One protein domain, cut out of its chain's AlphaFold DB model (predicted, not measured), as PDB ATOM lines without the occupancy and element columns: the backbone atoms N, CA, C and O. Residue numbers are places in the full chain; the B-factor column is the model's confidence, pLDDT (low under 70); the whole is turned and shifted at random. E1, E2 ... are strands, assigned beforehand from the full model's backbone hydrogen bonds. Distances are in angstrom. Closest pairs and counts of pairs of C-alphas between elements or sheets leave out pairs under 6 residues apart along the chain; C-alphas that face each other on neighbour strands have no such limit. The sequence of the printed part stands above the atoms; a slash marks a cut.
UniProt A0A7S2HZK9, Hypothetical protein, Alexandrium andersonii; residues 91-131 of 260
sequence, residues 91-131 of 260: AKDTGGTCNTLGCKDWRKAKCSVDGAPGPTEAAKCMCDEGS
ATOM      1  N   ALA A  91     -42.708  40.760 -33.003       94.81
ATOM      2  CA  ALA A  91     -41.790  39.658 -32.714       94.81
ATOM      3  C   ALA A  91     -41.854  38.606 -33.835       94.81
ATOM      4  O   ALA A  91     -42.862  38.510 -34.538       94.81
ATOM      5  N   LYS A  92     -40.785  37.834 -34.029       96.50
ATOM      6  CA  LYS A  92     -40.710  36.807 -35.078       96.50
ATOM      7  C   LYS A  92     -40.775  35.390 -34.518       96.50
ATOM      8  O   LYS A  92     -41.048  34.479 -35.293       96.50
ATOM      9  N   ASP A  93     -40.549  35.194 -33.224       95.69
ATOM     10  CA  ASP A  93     -40.659  33.908 -32.544       95.69
ATOM     11  C   ASP A  93     -42.104  33.418 -32.615       95.69
ATOM     12  O   ASP A  93     -43.044  34.036 -32.117       95.69
ATOM     13  N   THR A  94     -42.273  32.260 -33.239       95.38
ATOM     14  CA  THR A  94     -43.558  31.566 -33.352       95.38
ATOM     15  C   THR A  94     -43.956  30.820 -32.072       95.38
ATOM     16  O   THR A  94     -44.978  30.129 -32.041       95.38
ATOM     17  N   GLY A  95     -43.111  30.850 -31.040       92.81
ATOM     18  CA  GLY A  95     -43.211  30.029 -29.834       92.81
ATOM     19  C   GLY A  95     -42.725  28.587 -30.036       92.81
ATOM     20  O   GLY A  95     -42.730  27.794 -29.096       92.81
ATOM     21  N   GLY A  96     -42.311  28.217 -31.253       93.06
ATOM     22  CA  GLY A  96     -41.722  26.915 -31.560       93.06
ATOM     23  C   GLY A  96     -40.210  26.888 -31.328       93.06
ATOM     24  O   GLY A  96     -39.520  27.876 -31.558       93.06
ATOM     25  N   THR A  97     -39.674  25.737 -30.929       92.81
ATOM     26  CA  THR A  97     -38.223  25.496 -30.852       92.81
ATOM     27  C   THR A  97     -37.770  24.578 -31.977       92.81
ATOM     28  O   THR A  97     -38.522  23.683 -32.364       92.81
ATOM     29  N   CYS A  98     -36.523  24.722 -32.418       93.44
ATOM     30  CA  CYS A  98     -35.924  23.877 -33.455       93.44
ATOM     31  C   CYS A  98     -34.590  23.237 -33.035       93.44
ATOM     32  O   CYS A  98     -33.735  22.957 -33.867       93.44
ATOM     33  N   ASN A  99     -34.409  22.982 -31.732       88.62
ATOM     34  CA  ASN A  99     -33.145  22.467 -31.187       88.62
ATOM     35  C   ASN A  99     -32.742  21.082 -31.710       88.62
ATOM     36  O   ASN A  99     -31.563  20.759 -31.786       88.62
ATOM     37  N   THR A 100     -33.720  20.228 -31.991       85.25
ATOM     38  CA  THR A 100     -33.471  18.818 -32.346       85.25
ATOM     39  C   THR A 100     -34.215  18.423 -33.605       85.25
ATOM     40  O   THR A 100     -33.713  17.667 -34.428       85.25
ATOM     41  N   LEU A 101     -35.428  18.946 -33.750       87.75
ATOM     42  CA  LEU A 101     -36.257  18.784 -34.930       87.75
ATOM     43  C   LEU A 101     -36.376  20.145 -35.599       87.75
ATOM     44  O   LEU A 101     -36.430  21.161 -34.909       87.75
ATOM     45  N   GLY A 102     -36.441  20.162 -36.928       90.94
ATOM     46  CA  GLY A 102     -36.733  21.385 -37.664       90.94
ATOM     47  C   GLY A 102     -38.079  21.992 -37.261       90.94
ATOM     48  O   GLY A 102     -38.913  21.370 -36.591       90.94
ATOM     49  N   CYS A 103     -38.298  23.229 -37.695       95.50
ATOM     50  CA  CYS A 103     -39.587  23.879 -37.515       95.50
ATOM     51  C   CYS A 103     -40.694  23.080 -38.196       95.50
ATOM     52  O   CYS A 103     -40.512  22.521 -39.272       95.50
ATOM     53  N   LYS A 104     -41.853  23.016 -37.542       95.31
ATOM     54  CA  LYS A 104     -43.027  22.355 -38.107       95.31
ATOM     55  C   LYS A 104     -43.476  23.120 -39.353       95.31
ATOM     56  O   LYS A 104     -43.634  24.335 -39.273       95.31
ATOM     57  N   ASP A 105     -43.724  22.414 -40.452       95.06
ATOM     58  CA  ASP A 105     -44.016  23.038 -41.752       95.06
ATOM     59  C   ASP A 105     -45.224  23.977 -41.724       95.06
ATOM     60  O   ASP A 105     -45.207  25.017 -42.378       95.06
ATOM     61  N   TRP A 106     -46.253  23.671 -40.925       95.31
ATOM     62  CA  TRP A 106     -47.420  24.546 -40.766       95.31
ATOM     63  C   TRP A 106     -47.053  25.934 -40.229       95.31
ATOM     64  O   TRP A 106     -47.768  26.890 -40.496       95.31
ATOM     65  N   ARG A 107     -45.925  26.076 -39.518       96.69
ATOM     66  CA  ARG A 107     -45.471  27.371 -38.996       96.69
ATOM     67  C   ARG A 107     -44.978  28.303 -40.095       96.69
ATOM     68  O   ARG A 107     -44.876  29.496 -39.843       96.69
ATOM     69  N   LYS A 108     -44.617  27.780 -41.275       96.56
ATOM     70  CA  LYS A 108     -43.982  28.539 -42.373       96.56
ATOM     71  C   LYS A 108     -42.769  29.364 -41.883       96.56
ATOM     72  O   LYS A 108     -42.549  30.493 -42.315       96.56
ATOM     73  N   ALA A 109     -42.012  28.798 -40.942       96.88
ATOM     74  CA  ALA A 109     -40.945  29.465 -40.196       96.88
ATOM     75  C   ALA A 109     -39.578  28.832 -40.479       96.88
ATOM     76  O   ALA A 109     -39.493  27.667 -40.872       96.88
ATOM     77  N   LYS A 110     -38.504  29.578 -40.210       95.62
ATOM     78  CA  LYS A 110     -37.119  29.096 -40.287       95.62
ATOM     79  C   LYS A 110     -36.505  28.997 -38.904       95.62
ATOM     80  O   LYS A 110     -36.885  29.726 -37.992       95.62
ATOM     81  N   CYS A 111     -35.554  28.089 -38.740       94.88
ATOM     82  CA  CYS A 111     -34.819  27.999 -37.489       94.88
ATOM     83  C   CYS A 111     -33.897  29.216 -37.332       94.88
ATOM     84  O   CYS A 111     -33.304  29.674 -38.305       94.88
ATOM     85  N   SER A 112     -33.777  29.749 -36.116       93.56
ATOM     86  CA  SER A 112     -32.928  30.908 -35.812       93.56
ATOM     87  C   SER A 112     -31.431  30.624 -35.934       93.56
ATOM     88  O   SER A 112     -30.622  31.550 -35.898       93.56
ATOM     89  N   VAL A 113     -31.067  29.348 -36.012       88.38
ATOM     90  CA  VAL A 113     -29.702  28.862 -36.173       88.38
ATOM     91  C   VAL A 113     -29.676  27.829 -37.288       88.38
ATOM     92  O   VAL A 113     -30.651  27.104 -37.498       88.38
ATOM     93  N   ASP A 114     -28.540  27.737 -37.965       81.56
ATOM     94  CA  ASP A 114     -28.274  26.658 -38.904       81.56
ATOM     95  C   ASP A 114     -27.637  25.479 -38.157       81.56
ATOM     96  O   ASP A 114     -26.633  25.639 -37.461       81.56
ATOM     97  N   GLY A 115     -28.199  24.279 -38.322       72.19
ATOM     98  CA  GLY A 115     -27.679  23.051 -37.714       72.19
ATOM     99  C   GLY A 115     -28.128  22.816 -36.268       72.19
ATOM    100  O   GLY A 115     -29.107  23.392 -35.799       72.19
ATOM    101  N   ALA A 116     -27.440  21.903 -35.578       71.31
ATOM    102  CA  ALA A 116     -27.729  21.608 -34.178       71.31
ATOM    103  C   ALA A 116     -27.184  22.750 -33.302       71.31
ATOM    104  O   ALA A 116     -25.968  22.977 -33.324       71.31
ATOM    105  N   PRO A 117     -28.031  23.471 -32.542       72.25
ATOM    106  CA  PRO A 117     -27.540  24.471 -31.606       72.25
ATOM    107  C   PRO A 117     -26.589  23.834 -30.594       72.25
ATOM    108  O   PRO A 117     -26.702  22.651 -30.251       72.25
ATOM    109  N   GLY A 118     -25.656  24.639 -30.085       67.31
ATOM    110  CA  GLY A 118     -24.852  24.242 -28.936       67.31
ATOM    111  C   GLY A 118     -25.735  23.918 -27.720       67.31
ATOM    112  O   GLY A 118     -26.908  24.290 -27.692       67.31
ATOM    113  N   PRO A 119     -25.184  23.285 -26.669       68.12
ATOM    114  CA  PRO A 119     -25.940  22.856 -25.481       68.12
ATOM    115  C   PRO A 119     -26.650  23.991 -24.722       68.12
ATOM    116  O   PRO A 119     -27.373  23.744 -23.761       68.12
ATOM    117  N   THR A 120     -26.406  25.232 -25.119       67.12
ATOM    118  CA  THR A 120     -26.754  26.445 -24.394       67.12
ATOM    119  C   THR A 120     -27.463  27.491 -25.252       67.12
ATOM    120  O   THR A 120     -27.925  28.480 -24.698       67.12
ATOM    121  N   GLU A 121     -27.587  27.282 -26.569       73.12
ATOM    122  CA  GLU A 121     -28.345  28.175 -27.452       73.12
ATOM    123  C   GLU A 121     -29.764  27.630 -27.631       73.12
ATOM    124  O   GLU A 121     -29.962  26.483 -28.038       73.12
ATOM    125  N   ALA A 122     -30.770  28.448 -27.325       84.06
ATOM    126  CA  ALA A 122     -32.158  28.068 -27.545       84.06
ATOM    127  C   ALA A 122     -32.564  28.421 -28.982       84.06
ATOM    128  O   ALA A 122     -32.947  29.555 -29.266       84.06
ATOM    129  N   ALA A 123     -32.511  27.449 -29.892       91.00
ATOM    130  CA  ALA A 123     -32.959  27.619 -31.264       91.00
ATOM    131  C   ALA A 123     -34.486  27.748 -31.343       91.00
ATOM    132  O   ALA A 123     -35.242  26.889 -30.864       91.00
ATOM    133  N   LYS A 124     -34.942  28.816 -31.995       94.81
ATOM    134  CA  LYS A 124     -36.350  29.191 -32.133       94.81
ATOM    135  C   LYS A 124     -36.800  29.154 -33.585       94.81
ATOM    136  O   LYS A 124     -36.017  29.385 -34.499       94.81
ATOM    137  N   CYS A 125     -38.079  28.878 -33.788       96.69
ATOM    138  CA  CYS A 125     -38.721  28.972 -35.090       96.69
ATOM    139  C   CYS A 125     -39.187  30.401 -35.325       96.69
ATOM    140  O   CYS A 125     -40.140  30.852 -34.689       96.69
ATOM    141  N   MET A 126     -38.520  31.087 -36.243       97.00
ATOM    142  CA  MET A 126     -38.683  32.507 -36.513       97.00
ATOM    143  C   MET A 126     -39.361  32.738 -37.860       97.00
ATOM    144  O   MET A 126     -39.066  32.068 -38.854       97.00
ATOM    145  N   CYS A 127     -40.241  33.729 -37.906       97.56
ATOM    146  CA  CYS A 127     -40.800  34.231 -39.149       97.56
ATOM    147  C   CYS A 127     -39.786  35.046 -39.949       97.56
ATOM    148  O   CYS A 127     -38.945  35.753 -39.392       97.56
ATOM    149  N   ASP A 128     -39.930  34.989 -41.271       95.50
ATOM    150  CA  ASP A 128     -39.169  35.826 -42.189       95.50
ATOM    151  C   ASP A 128     -39.544  37.320 -42.059       95.50
ATOM    152  O   ASP A 128     -40.544  37.730 -41.442       95.50
ATOM    153  N   GLU A 129     -38.735  38.170 -42.687       91.94
ATOM    154  CA  GLU A 129     -39.025  39.596 -42.804       91.94
ATOM    155  C   GLU A 129     -40.390  39.851 -43.466       91.94
ATOM    156  O   GLU A 129     -40.839  39.123 -44.353       91.94
ATOM    157  N   GLY A 130     -41.102  40.870 -42.977       91.56
ATOM    158  CA  GLY A 130     -42.460  41.200 -43.439       91.56
ATOM    159  C   GLY A 130     -43.585  40.233 -43.026       91.56
ATOM    160  O   GLY A 130     -44.740  40.481 -43.382       91.56
ATOM    161  N   SER A 131     -43.283  39.171 -42.269       95.56
ATOM    162  CA  SER A 131     -44.284  38.246 -41.708       95.56
ATOM    163  C   SER A 131     -44.313  38.294 -40.180       95.56
ATOM    164  O   SER A 131     -43.282  38.535 -39.554       95.56
TER     165      SER A 131
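AT A GLANCE: This is residues 91 to 131 of the 260 residues of the protein "Hypothetical protein" of Alexandrium andersonii (UniProt A0A7S2HZK9). What is the shape? There is little regular structure: a small two-stranded hairpin, E1 and E2, joined by a long loop, residues 98 to 123, whose residues 110 to 111 pair antiparallel with residues 125 to 126 of E2. What are the figures? The printed part has 41 residues, no named helix and two antiparallel strands, E1 then E2, holding 8 residues: all strand. It is compact, with a radius of gyration of the C-alphas of 9.6 A, and spans 30 by 18 by 16 A.

IN THESE COORDINATES: Where is E1? Residues 93 to 97, 8.9 A long, from C-alpha 93 at (-40.659, 33.908, -32.544). Where is E2? Residues 124 to 126, 6.0 A long, ending at C-alpha 126 at (-38.683, 32.507, -36.513).

HOW THE PARTS SIT: How do E1 and E2 run? They are antiparallel, at 143 degrees between directions. Which atoms pair? N 94 and O 125, 2.9 A apart, are within hydrogen-bond range.

THE WHOLE: How large is it? The farthest C-alphas, of Pro 119 and Gly 130, are 30.5 A apart. Is it continuous and confident? The printed part has no cut, the link E1 to E2 is long, and residues 118 to 120 have pLDDT under 70.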